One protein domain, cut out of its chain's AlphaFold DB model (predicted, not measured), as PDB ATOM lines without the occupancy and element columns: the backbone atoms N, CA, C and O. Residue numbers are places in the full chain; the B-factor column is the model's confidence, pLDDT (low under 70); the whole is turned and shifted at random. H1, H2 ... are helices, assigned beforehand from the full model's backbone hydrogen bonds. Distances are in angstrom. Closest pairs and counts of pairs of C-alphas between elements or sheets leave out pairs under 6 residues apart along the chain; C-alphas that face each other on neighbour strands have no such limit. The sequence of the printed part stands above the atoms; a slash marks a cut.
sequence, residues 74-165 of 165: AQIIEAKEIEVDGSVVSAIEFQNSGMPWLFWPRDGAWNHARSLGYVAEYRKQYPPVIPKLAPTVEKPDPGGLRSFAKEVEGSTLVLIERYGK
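Overview. This is residues 74 to 165 of the 165 residues of an uncharacterized protein of Polaromonas sp. (strain JS666 / ATCC BAA-500) (UniProt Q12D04). Two long helices, H1 and H4, cross as an X at a steep angle, and a shorter helix, H3, packs on the last part of H4, so that the three centres make a triangle. Two loop regions mark the ends of the elongated outline: residues 105 to 111, which stick out past the short H2, and the long link of residues 126 to 144, whose Glu 138 lies farthest from Gly 108. The printed part has 92 residues, with four named helices in the order H1, H2, H3, H4 and no named strand; the class is all helix. It is only just compact, close to loose, with a radius of gyration of the C-alphas of 14.6 A, and it spans 48 by 28 by 23 A.

Along the chain. H1 runs from Ala 74, with its C-alpha at (97.118, 1.929, 173.312), to Asn 96, and is 33.2 A long. H2 is residues 100 to 103, 5.9 A from first to last C-alpha. H3 is residues 112 to 125, 20.3 A long, beginning with C-alpha 112 at (90.336, 13.708, 198.049). H4 is residues 145 to 163, 26.0 A long, and ends at Tyr 163, with its C-alpha at (82.533, 7.034, 196.129).

Arrangement. H1 touches H4 with residues 85 to 92 alone, and H4 touches H1 with residues 151 to 159 alone. Their closest C-alphas, those of Val 89 and Ser 155, are 5.4 A apart. H1 and H4 run the same way at a steep tilt of 69.5 degrees, only just short of about perpendicular. H1 and H2 are close but not clearly touching, their closest C-alphas being those of Phe 94 and Pro 100 at 6.3 A. H2 is apart from H3 and from H4. H1 and H3 are near each other, with 11 pairs of C-alphas within 10 A. H3 and H4 touch, H4 with residues 156 to 163 alone; their closest C-alphas, those of Gly 117 and Tyr 163, are 4.8 A apart. H3 and H4 run opposite ways at a steep tilt of 69 degrees, only just short of about perpendicular. In H1, H3 and H4 every O i to N i+4 pair is within hydrogen-bond range, while H2 is too short for such a pair.

Size, cuts and confidence. The C-alphas farthest apart, those of Gly 108 and Glu 138, are 49.6 A apart. The printed part has no cut and ends at Lys 165, the chain's last residue. The link from H1 to H2 is tight, that from H2 to H3 is short, and that from H3 to H4, 19 residues, is long. The mean pLDDT of the printed part is 75.0; 28 residues are under 70, namely residue 98, residues 100 to 111 and residues 129 to 143.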
ATOM      1  N   ALA A  74      97.583   3.068 172.520       81.38
ATOM      2  CA  ALA A  74      97.118   1.929 173.312       81.38
ATOM      3  C   ALA A  74      98.090   1.545 174.443       81.38
ATOM      4  O   ALA A  74      97.648   1.285 175.557       81.38
ATOM      5  N   GLN A  75      99.403   1.570 174.184       75.25
ATOM      6  CA  GLN A  75     100.419   1.260 175.202       75.25
ATOM      7  C   GLN A  75     100.466   2.317 176.309       75.25
ATOM      8  O   GLN A  75     100.748   1.997 177.459       75.25
ATOM      9  N   ILE A  76     100.169   3.574 175.975       80.81
ATOM     10  CA  ILE A  76     100.100   4.663 176.956       80.81
ATOM     11  C   ILE A  76      98.860   4.518 177.819       80.81
ATOM     12  O   ILE A  76      98.957   4.645 179.034       80.81
ATOM     13  N   ILE A  77      97.712   4.233 177.196       81.62
ATOM     14  CA  ILE A  77      96.475   3.963 177.928       81.62
ATOM     15  C   ILE A  77      96.715   2.807 178.899       81.62
ATOM     16  O   ILE A  77      96.460   2.965 180.082       81.62
ATOM     17  N   GLU A  78      97.295   1.696 178.443       80.81
ATOM     18  CA  GLU A  78      97.592   0.547 179.305       80.81
ATOM     19  C   GLU A  78      98.545   0.894 180.462       80.81
ATOM     20  O   GLU A  78      98.281   0.527 181.604       80.81
ATOM     21  N   ALA A  79      99.616   1.652 180.205       80.06
ATOM     22  CA  ALA A  79     100.518   2.104 181.264       80.06
ATOM     23  C   ALA A  79      99.801   2.994 182.298       80.06
ATOM     24  O   ALA A  79     100.008   2.833 183.502       80.06
ATOM     25  N   LYS A  80      98.919   3.892 181.840       82.50
ATOM     26  CA  LYS A  80      98.112   4.749 182.716       82.50
ATOM     27  C   LYS A  80      97.062   3.976 183.501       82.50
ATOM     28  O   LYS A  80      96.842   4.297 184.663       82.50
ATOM     29  N   GLU A  81      96.456   2.949 182.916       83.19
ATOM     30  CA  GLU A  81      95.521   2.070 183.623       83.19
ATOM     31  C   GLU A  81      96.184   1.399 184.830       83.19
ATOM     32  O   GLU A  81      95.620   1.409 185.925       83.19
ATOM     33  N   ILE A  82      97.414   0.904 184.657       81.12
ATOM     34  CA  ILE A  82      98.195   0.286 185.739       81.12
ATOM     35  C   ILE A  82      98.555   1.315 186.824       81.12
ATOM     36  O   ILE A  82      98.462   1.015 188.015       81.12
ATOM     37  N   GLU A  83      98.947   2.534 186.437       81.06
ATOM     38  CA  GLU A  83      99.262   3.618 187.383       81.06
ATOM     39  C   GLU A  83      98.030   4.029 188.210       81.06
ATOM     40  O   GLU A  83      98.128   4.232 189.427       81.06
ATOM     41  N   VAL A  84      96.857   4.102 187.571       84.25
ATOM     42  CA  VAL A  84      95.581   4.365 188.249       84.25
ATOM     43  C   VAL A  84      95.248   3.232 189.218       84.25
ATOM     44  O   VAL A  84      94.899   3.516 190.362       84.25
ATOM     45  N   ASP A  85      95.406   1.971 188.815       82.12
ATOM     46  CA  ASP A  85      95.134   0.810 189.672       82.12
ATOM     47  C   ASP A  85      96.019   0.787 190.925       82.12
ATOM     48  O   ASP A  85      95.508   0.642 192.039       82.12
ATOM     49  N   GLY A  86      97.326   1.023 190.773       79.88
ATOM     50  CA  GLY A  86      98.238   1.150 191.914       79.88
ATOM     51  C   GLY A  86      97.863   2.314 192.836       79.88
ATOM     52  O   GLY A  86      97.842   2.164 194.057       79.88
ATOM     53  N   SER A  87      97.477   3.454 192.259       81.12
ATOM     54  CA  SER A  87      97.040   4.625 193.028       81.12
ATOM     55  C   SER A  87      95.746   4.367 193.809       81.12
ATOM     56  O   SER A  87      95.600   4.866 194.926       81.12
ATOM     57  N   VAL A  88      94.813   3.584 193.256       83.19
ATOM     58  CA  VAL A  88      93.578   3.178 193.948       83.19
ATOM     59  C   VAL A  88      93.900   2.298 195.150       83.19
ATOM     60  O   VAL A  88      93.390   2.578 196.235       83.19
ATOM     61  N   VAL A  89      94.769   1.293 194.992       81.81
ATOM     62  CA  VAL A  89      95.212   0.433 196.102       81.81
ATOM     63  C   VAL A  89      95.818   1.276 197.220       81.81
ATOM     64  O   VAL A  89      95.295   1.278 198.334       81.81
ATOM     65  N   SER A  90      96.828   2.093 196.908       79.19
ATOM     66  CA  SER A  90      97.486   2.932 197.915       79.19
ATOM     67  C   SER A  90      96.526   3.926 198.579       79.19
ATOM     68  O   SER A  90      96.639   4.192 199.775       79.19
ATOM     69  N   ALA A  91      95.548   4.467 197.844       80.56
ATOM     70  CA  ALA A  91      94.543   5.360 198.416       80.56
ATOM     71  C   ALA A  91      93.614   4.643 199.413       80.56
ATOM     72  O   ALA A  91      93.262   5.225 200.445       80.56
ATOM     73  N   ILE A  92      93.219   3.397 199.131       80.56
ATOM     74  CA  ILE A  92      92.403   2.585 200.041       80.56
ATOM     75  C   ILE A  92      93.228   2.118 201.248       80.56
ATOM     76  O   ILE A  92      92.762   2.248 202.382       80.56
ATOM     77  N   GLU A  93      94.464   1.659 201.048       79.44
ATOM     78  CA  GLU A  93      95.388   1.319 202.139       79.44
ATOM     79  C   GLU A  93      95.618   2.506 203.074       79.44
ATOM     80  O   GLU A  93      95.526   2.373 204.295       79.44
ATOM     81  N   PHE A  94      95.841   3.697 202.517       76.50
ATOM     82  CA  PHE A  94      96.019   4.912 203.299       76.50
ATOM     83  C   PHE A  94      94.780   5.237 204.145       76.50
ATOM     84  O   PHE A  94      94.916   5.574 205.324       76.50
ATOM     85  N   GLN A  95      93.571   5.057 203.601       74.25
ATOM     86  CA  GLN A  95      92.328   5.193 204.372       74.25
ATOM     87  C   GLN A  95      92.237   4.171 205.513       74.25
ATOM     88  O   GLN A  95      91.736   4.498 206.589       74.25
ATOM     89  N   ASN A  96      92.737   2.958 205.290       76.75
ATOM     90  CA  ASN A  96      92.700   1.870 206.264       76.75
ATOM     91  C   ASN A  96      93.835   1.946 207.304       76.75
ATOM     92  O   ASN A  96      93.710   1.363 208.378       76.75
ATOM     93  N   SER A  97      94.909   2.700 207.036       73.75
ATOM     94  CA  SER A  97      96.104   2.813 207.893       73.75
ATOM     95  C   SER A  97      95.870   3.460 209.270       73.75
ATOM     96  O   SER A  97      96.785   3.534 210.089       73.75
ATOM     97  N   GLY A  98      94.662   3.964 209.543       63.19
ATOM     98  CA  GLY A  98      94.273   4.522 210.845       63.19
ATOM     99  C   GLY A  98      94.864   5.901 211.171       63.19
ATOM    100  O   GLY A  98      94.410   6.551 212.113       63.19
ATOM    101  N   MET A  99      95.810   6.401 210.367       70.12
ATOM    102  CA  MET A  99      96.383   7.750 210.493       70.12
ATOM    103  C   MET A  99      96.166   8.663 209.267       70.12
ATOM    104  O   MET A  99      97.056   9.449 208.935       70.12
ATOM    105  N   PRO A 100      94.996   8.638 208.595       63.03
ATOM    106  CA  PRO A 100      94.750   9.509 207.447       63.03
ATOM    107  C   PRO A 100      94.879  10.997 207.821       63.03
ATOM    108  O   PRO A 100      95.464  11.794 207.091       63.03
ATOM    109  N   TRP A 101      94.434  11.362 209.024       61.50
ATOM    110  CA  TRP A 101      94.470  12.726 209.557       61.50
ATOM    111  C   TRP A 101      95.879  13.338 209.679       61.50
ATOM    112  O   TRP A 101      95.984  14.557 209.787       61.50
ATOM    113  N   LEU A 102      96.951  12.533 209.665       64.31
ATOM    114  CA  LEU A 102      98.328  13.029 209.789       64.31
ATOM    115  C   LEU A 102      98.859  13.626 208.476       64.31
ATOM    116  O   LEU A 102      99.699  14.524 208.504       64.31
ATOM    117  N   PHE A 103      98.355  13.142 207.340       61.19
ATOM    118  CA  PHE A 103      98.829  13.528 206.008       61.19
ATOM    119  C   PHE A 103      97.725  14.101 205.115       61.19
ATOM    120  O   PHE A 103      98.002  14.488 203.981       61.19
ATOM    121  N   TRP A 104      96.486  14.186 205.606       58.44
ATOM    122  CA  TRP A 104      95.415  14.846 204.869       58.44
ATOM    123  C   TRP A 104      95.689  16.357 204.797       58.44
ATOM    124  O   TRP A 104      95.817  17.008 205.841       58.44
ATOM    125  N   PRO A 105      95.781  16.948 203.594       53.16
ATOM    126  CA  PRO A 105      95.881  18.390 203.471       53.16
ATOM    127  C   PRO A 105      94.619  19.039 204.046       53.16
ATOM    128  O   PRO A 105      93.509  18.528 203.903       53.16
ATOM    129  N   ARG A 106      94.817  20.180 204.711       51.19
ATOM    130  CA  ARG A 106      93.758  21.021 205.284       51.19
ATOM    131  C   ARG A 106      92.643  21.250 204.253       51.19
ATOM    132  O   ARG A 106      92.943  21.504 203.082       51.19
ATOM    133  N   ASP A 107      91.387  21.200 204.700       46.88
ATOM    134  CA  ASP A 107      90.217  21.456 203.853       46.88
ATOM    135  C   ASP A 107      90.425  22.718 202.997       46.88
ATOM    136  O   ASP A 107      90.728  23.794 203.516       46.88
ATOM    137  N   GLY A 108      90.309  22.567 201.673       51.75
ATOM    138  CA  GLY A 108      90.432  23.654 200.692       51.75
ATOM    139  C   GLY A 108      91.575  23.518 199.680       51.75
ATOM    140  O   GLY A 108      91.450  24.058 198.585       51.75
ATOM    141  N   ALA A 109      92.646  22.771 199.980       53.19
ATOM    142  CA  ALA A 109      93.777  22.610 199.050       53.19
ATOM    143  C   ALA A 109      93.617  21.420 198.082       53.19
ATOM    144  O   ALA A 109      94.035  21.504 196.930       53.19
ATOM    145  N   TRP A 110      92.995  20.323 198.530       56.25
ATOM    146  CA  TRP A 110      92.771  19.126 197.714       56.25
ATOM    147  C   TRP A 110      91.554  18.344 198.224       56.25
ATOM    148  O   TRP A 110      91.530  17.908 199.373       56.25
ATOM    149  N   ASN A 111      90.521  18.156 197.393       69.75
ATOM    150  CA  ASN A 111      89.326  17.398 197.786       69.75
ATOM    151  C   ASN A 111      89.477  15.925 197.386       69.75
ATOM    152  O   ASN A 111      89.033  15.512 196.316       69.75
ATOM    153  N   HIS A 112      90.100  15.138 198.267       71.12
ATOM    154  CA  HIS A 112      90.336  13.708 198.049       71.12
ATOM    155  C   HIS A 112      89.055  12.924 197.740       71.12
ATOM    156  O   HIS A 112      89.062  12.104 196.828       71.12
ATOM    157  N   ALA A 113      87.949  13.200 198.438       76.19
ATOM    158  CA  ALA A 113      86.683  12.507 198.200       76.19
ATOM    159  C   ALA A 113      86.146  12.771 196.785       76.19
ATOM    160  O   ALA A 113      85.692  11.849 196.114       76.19
ATOM    161  N   ARG A 114      86.257  14.015 196.298       79.12
ATOM    162  CA  ARG A 114      85.877  14.371 194.925       79.12
ATOM    163  C   ARG A 114      86.782  13.696 193.895       79.12
ATOM    164  O   ARG A 114      86.275  13.154 192.921       79.12
ATOM    165  N   SER A 115      88.100  13.711 194.106       80.69
ATOM    166  CA  SER A 115      89.047  13.035 193.210       80.69
ATOM    167  C   SER A 115      88.760  11.536 193.116       80.69
ATOM    168  O   SER A 115      88.698  11.000 192.015       80.69
ATOM    169  N   LEU A 116      88.518  10.875 194.252       84.06
ATOM    170  CA  LEU A 116      88.158   9.458 194.287       84.06
ATOM    171  C   LEU A 116      86.787   9.185 193.660       84.06
ATOM    172  O   LEU A 116      86.623   8.145 193.032       84.06
ATOM    173  N   GLY A 117      85.841  10.124 193.753       83.56
ATOM    174  CA  GLY A 117      84.574  10.078 193.017       83.56
ATOM    175  C   GLY A 117      84.776  10.001 191.503       83.56
ATOM    176  O   GLY A 117      84.239   9.098 190.868       83.56
ATOM    177  N   TYR A 118      85.628  10.859 190.929       85.12
ATOM    178  CA  TYR A 118      85.940  10.797 189.493       85.12
ATOM    179  C   TYR A 118      86.587   9.468 189.089       85.12
ATOM    180  O   TYR A 118      86.247   8.905 188.050       85.12
ATOM    181  N   VAL A 119      87.495   8.940 189.915       86.94
ATOM    182  CA  VAL A 119      88.118   7.633 189.648       86.94
ATOM    183  C   VAL A 119      87.086   6.504 189.755       86.94
ATOM    184  O   VAL A 119      87.098   5.590 188.935       86.94
ATOM    185  N   ALA A 120      86.153   6.576 190.707       88.19
ATOM    186  CA  ALA A 120      85.068   5.608 190.842       88.19
ATOM    187  C   ALA A 120      84.129   5.625 189.624       88.19
ATOM    188  O   ALA A 120      83.788   4.568 189.096       88.19
ATOM    189  N   GLU A 121      83.735   6.808 189.144       89.69
ATOM    190  CA  GLU A 121      82.933   6.961 187.924       89.69
ATOM    191  C   GLU A 121      83.653   6.414 186.690       89.69
ATOM    192  O   GLU A 121      83.046   5.693 185.895       89.69
ATOM    193  N   TYR A 122      84.947   6.710 186.561       88.44
ATOM    194  CA  TYR A 122      85.785   6.160 185.503       88.44
ATOM    195  C   TYR A 122      85.801   4.628 185.552       88.44
ATOM    196  O   TYR A 122      85.508   3.976 184.553       88.44
ATOM    197  N   ARG A 123      86.052   4.042 186.729       87.94
ATOM    198  CA  ARG A 123      86.148   2.587 186.928       87.94
ATOM    199  C   ARG A 123      84.826   1.845 186.723       87.94
ATOM    200  O   ARG A 123      84.847   0.673 186.361       87.94
ATOM    201  N   LYS A 124      83.676   2.511 186.882       87.31
ATOM    202  CA  LYS A 124      82.373   1.950 186.478       87.31
ATOM    203  C   LYS A 124      82.261   1.765 184.964       87.31
ATOM    204  O   LYS A 124      81.629   0.812 184.518       87.31
ATOM    205  N   GLN A 125      82.820   2.693 184.189       88.44
ATOM    206  CA  GLN A 125      82.791   2.657 182.722       88.44
ATOM    207  C   GLN A 125      83.914   1.778 182.161       88.44
ATOM    208  O   GLN A 125      83.713   1.065 181.178       88.44
ATOM    209  N   TYR A 126      85.072   1.801 182.821       87.62
ATOM    210  CA  TYR A 126      86.290   1.090 182.447       87.62
ATOM    211  C   TYR A 126      86.804   0.287 183.652       87.62
ATOM    212  O   TYR A 126      87.655   0.773 184.412       87.62
ATOM    213  N   PRO A 127      86.273  -0.936 183.861       82.81
ATOM    214  CA  PRO A 127      86.705  -1.802 184.946       82.81
ATOM    215  C   PRO A 127      88.224  -2.009 184.922       82.81
ATOM    216  O   PRO A 127      88.818  -2.030 183.839       82.81
ATOM    217  N   PRO A 128      88.852  -2.156 186.099       76.19
ATOM    218  CA  PRO A 128      90.295  -2.284 186.209       76.19
ATOM    219  C   PRO A 128      90.770  -3.475 185.380       76.19
ATOM    220  O   PRO A 128      90.166  -4.554 185.377       76.19
ATOM    221  N   VAL A 129      91.862  -3.269 184.652       67.88
ATOM    222  CA  VAL A 129      92.447  -4.275 183.763       67.88
ATOM    223  C   VAL A 129      93.351  -5.161 184.615       67.88
ATOM    224  O   VAL A 129      94.555  -5.225 184.413       67.88
ATOM    225  N   ILE A 130      92.759  -5.799 185.620       57.62
ATOM    226  CA  ILE A 130      93.396  -6.644 186.629       57.62
ATOM    227  C   ILE A 130      94.224  -7.725 185.899       57.62
ATOM    228  O   ILE A 130      93.675  -8.588 185.220       57.62
ATOM    229  N   PRO A 131      95.558  -7.693 186.004       55.41
ATOM    230  CA  PRO A 131      96.529  -7.499 184.925       55.41
ATOM    231  C   PRO A 131      96.404  -8.520 183.785       55.41
ATOM    232  O   PRO A 131      96.571  -9.721 183.993       55.41
ATOM    233  N   LYS A 132      96.329  -8.049 182.534       53.62
ATOM    234  CA  LYS A 132      96.603  -8.881 181.335       53.62
ATOM    235  C   LYS A 132      98.021  -9.490 181.320       53.62
ATOM    236  O   LYS A 132      98.335 -10.313 180.465       53.62
ATOM    237  N   LEU A 133      98.860  -9.095 182.278       49.31
ATOM    238  CA  LEU A 133     100.223  -9.563 182.523       49.31
ATOM    239  C   LEU A 133     100.339 -10.498 183.741       49.31
ATOM    240  O   LEU A 133     101.426 -11.023 183.980       49.31
ATOM    241  N   ALA A 134      99.260 -10.734 184.509       55.81
ATOM    242  CA  ALA A 134      99.283 -11.766 185.538       55.81
ATOM    243  C   ALA A 134      99.508 -13.113 184.840       55.81
ATOM    244  O   ALA A 134      98.752 -13.465 183.927       55.81
ATOM    245  N   PRO A 135     100.530 -13.883 185.238       57.66
ATOM    246  CA  PRO A 135     100.693 -15.219 184.703       57.66
ATOM    247  C   PRO A 135      99.426 -16.026 184.980       57.66
ATOM    248  O   PRO A 135      98.840 -15.952 186.066       57.66
ATOM    249  N   THR A 136      99.009 -16.805 183.980       61.72
ATOM    250  CA  THR A 136      97.917 -17.770 184.123       61.72
ATOM    251  C   THR A 136      98.170 -18.678 185.322       61.72
ATOM    252  O   THR A 136      99.308 -18.826 185.770       61.72
ATOM    253  N   VAL A 137      97.111 -19.312 185.842       62.50
ATOM    254  CA  VAL A 137      97.190 -20.182 187.032       62.50
ATOM    255  C   VAL A 137      98.367 -21.169 186.947       62.50
ATOM    256  O   VAL A 137      99.057 -21.388 187.938       62.50
ATOM    257  N   GLU A 138      98.655 -21.638 185.734       62.12
ATOM    258  CA  GLU A 138      99.696 -22.600 185.368       62.12
ATOM    259  C   GLU A 138     101.137 -22.059 185.315       62.12
ATOM    260  O   GLU A 138     102.080 -22.839 185.437       62.12
ATOM    261  N   LYS A 139     101.355 -20.752 185.125       64.44
ATOM    262  CA  LYS A 139     102.707 -20.168 185.073       64.44
ATOM    263  C   LYS A 139     103.135 -19.694 186.462       64.44
ATOM    264  O   LYS A 139     102.285 -19.208 187.198       64.44
ATOM    265  N   PRO A 140     104.419 -19.804 186.851       63.44
ATOM    266  CA  PRO A 140     104.901 -19.252 188.119       63.44
ATOM    267  C   PRO A 140     104.664 -17.737 188.171       63.44
ATOM    268  O   PRO A 140     104.707 -17.086 187.132       63.44
ATOM    269  N   ASP A 141     104.369 -17.192 189.358       69.75
ATOM    270  CA  ASP A 141     104.128 -15.756 189.572       69.75
ATOM    271  C   ASP A 141     105.446 -15.009 189.819       69.75
ATOM    272  O   ASP A 141     105.981 -15.103 190.929       69.75
ATOM    273  N   PRO A 142     106.020 -14.298 188.830       61.28
ATOM    274  CA  PRO A 142     107.227 -13.535 189.058       61.28
ATOM    275  C   PRO A 142     106.838 -12.251 189.795       61.28
ATOM    276  O   PRO A 142     106.466 -11.256 189.183       61.28
ATOM    277  N   GLY A 143     106.923 -12.278 191.125       64.69
ATOM    278  CA  GLY A 143     106.803 -11.069 191.944       64.69
ATOM    279  C   GLY A 143     105.407 -10.746 192.482       64.69
ATOM    280  O   GLY A 143     105.150  -9.590 192.791       64.69
ATOM    281  N   GLY A 144     104.516 -11.732 192.636       71.25
ATOM    282  CA  GLY A 144     103.242 -11.537 193.347       71.25
ATOM    283  C   GLY A 144     102.202 -10.723 192.570       71.25
ATOM    284  O   GLY A 144     101.344 -10.060 193.162       71.25
ATOM    285  N   LEU A 145     102.244 -10.780 191.239       73.75
ATOM    286  CA  LEU A 145     101.309 -10.071 190.367       73.75
ATOM    287  C   LEU A 145      99.868 -10.545 190.574       73.75
ATOM    288  O   LEU A 145      98.939  -9.758 190.414       73.75
ATOM    289  N   ARG A 146      99.654 -11.805 190.977       74.06
ATOM    290  CA  ARG A 146      98.308 -12.322 191.280       74.06
ATOM    291  C   ARG A 146      97.756 -11.830 192.609       74.06
ATOM    292  O   ARG A 146      96.544 -11.661 192.723       74.06
ATOM    293  N   SER A 147      98.601 -11.617 193.616       79.88
ATOM    294  CA  SER A 147      98.160 -10.969 194.858       79.88
ATOM    295  C   SER A 147      97.789  -9.515 194.597       79.88
ATOM    296  O   SER A 147      96.694  -9.108 194.970       79.88
ATOM    297  N   PHE A 148      98.634  -8.793 193.856       79.06
ATOM    298  CA  PHE A 148      98.363  -7.410 193.472       79.06
ATOM    299  C   PHE A 148      97.074  -7.288 192.645       79.06
ATOM    300  O   PHE A 148      96.241  -6.432 192.908       79.06
ATOM    301  N   ALA A 149      96.847  -8.211 191.707       80.00
ATOM    302  CA  ALA A 149      95.608  -8.302 190.938       80.00
ATOM    303  C   ALA A 149      94.349  -8.326 191.826       80.00
ATOM    304  O   ALA A 149      93.430  -7.526 191.651       80.00
ATOM    305  N   LYS A 150      94.324  -9.237 192.805       82.50
ATOM    306  CA  LYS A 150      93.205  -9.372 193.747       82.50
ATOM    307  C   LYS A 150      93.037  -8.135 194.621       82.50
ATOM    308  O   LYS A 150      91.918  -7.772 194.973       82.50
ATOM    309  N   GLU A 151      94.143  -7.506 194.986       85.19
ATOM    310  CA  GLU A 151      94.143  -6.296 195.791       85.19
ATOM    311  C   GLU A 151      93.578  -5.094 195.029       85.19
ATOM    312  O   GLU A 151      92.756  -4.359 195.578       85.19
ATOM    313  N   VAL A 152      93.936  -4.939 193.751       84.88
ATOM    314  CA  VAL A 152      93.348  -3.940 192.846       84.88
ATOM    315  C   VAL A 152      91.846  -4.164 192.707       84.88
ATOM    316  O   VAL A 152      91.072  -3.213 192.828       84.88
ATOM    317  N   GLU A 153      91.419  -5.410 192.494       85.88
ATOM    318  CA  GLU A 153      90.000  -5.759 192.384       85.88
ATOM    319  C   GLU A 153      89.232  -5.386 193.659       85.88
ATOM    320  O   GLU A 153      88.253  -4.637 193.603       85.88
ATOM    321  N   GLY A 154      89.719  -5.832 194.820       86.44
ATOM    322  CA  GLY A 154      89.109  -5.529 196.112       86.44
ATOM    323  C   GLY A 154      89.075  -4.029 196.406       86.44
ATOM    324  O   GLY A 154      88.032  -3.492 196.782       86.44
ATOM    325  N   SER A 155      90.184  -3.328 196.172       85.44
ATOM    326  CA  SER A 155      90.287  -1.881 196.395       85.44
ATOM    327  C   SER A 155      89.371  -1.095 195.463       85.44
ATOM    328  O   SER A 155      88.756  -0.115 195.885       85.44
ATOM    329  N   THR A 156      89.209  -1.541 194.216       86.31
ATOM    330  CA  THR A 156      88.300  -0.906 193.257       86.31
ATOM    331  C   THR A 156      86.837  -1.096 193.650       86.31
ATOM    332  O   THR A 156      86.054  -0.155 193.543       86.31
ATOM    333  N   LEU A 157      86.454  -2.274 194.150       88.56
ATOM    334  CA  LEU A 157      85.101  -2.493 194.665       88.56
ATOM    335  C   LEU A 157      84.800  -1.563 195.845       88.56
ATOM    336  O   LEU A 157      83.772  -0.887 195.840       88.56
ATOM    337  N   VAL A 158      85.731  -1.455 196.799       88.31
ATOM    338  CA  VAL A 158      85.614  -0.525 197.934       88.31
ATOM    339  C   VAL A 158      85.525   0.925 197.449       88.31
ATOM    340  O   VAL A 158      84.707   1.697 197.952       88.31
ATOM    341  N   LEU A 159      86.334   1.307 196.456       89.12
ATOM    342  CA  LEU A 159      86.296   2.637 195.848       89.12
ATOM    343  C   LEU A 159      84.910   2.941 195.254       89.12
ATOM    344  O   LEU A 159      84.338   3.992 195.546       89.12
ATOM    345  N   ILE A 160      84.363   2.029 194.446       88.56
ATOM    346  CA  ILE A 160      83.067   2.205 193.779       88.56
ATOM    347  C   ILE A 160      81.925   2.243 194.798       88.56
ATOM    348  O   ILE A 160      81.063   3.113 194.698       88.56
ATOM    349  N   GLU A 161      81.922   1.359 195.795       90.38
ATOM    350  CA  GLU A 161      80.898   1.339 196.845       90.38
ATOM    351  C   GLU A 161      80.868   2.659 197.632       90.38
ATOM    352  O   GLU A 161      79.804   3.214 197.930       90.38
ATOM    353  N   ARG A 162      82.053   3.177 197.961       85.75
ATOM    354  CA  ARG A 162      82.204   4.318 198.864       85.75
ATOM    355  C   ARG A 162      82.046   5.664 198.143       85.75
ATOM    356  O   ARG A 162      81.508   6.594 198.745       85.75
ATOM    357  N   TYR A 163      82.465   5.767 196.876       85.62
ATOM    358  CA  TYR A 163      82.533   7.034 196.129       85.62
ATOM    359  C   TYR A 163      81.766   7.053 194.804       85.62
ATOM    360  O   TYR A 163      81.566   8.123 194.240       85.62
ATOM    361  N   GLY A 164      81.313   5.909 194.300       78.00
ATOM    362  CA  GLY A 164      80.563   5.816 193.053       78.00
ATOM    363  C   GLY A 164      79.069   6.079 193.238       78.00
ATOM    364  O   GLY A 164      78.273   5.266 192.780       78.00
ATOM    365  N   LYS A 165      78.665   7.153 193.914       76.88
ATOM    366  CA  LYS A 165      77.243   7.511 194.069       76.88
ATOM    367  C   LYS A 165      76.821   8.557 193.055       76.88
ATOM    368  O   LYS A 165      77.582   9.530 192.902       76.88
TER     369      LYS A 165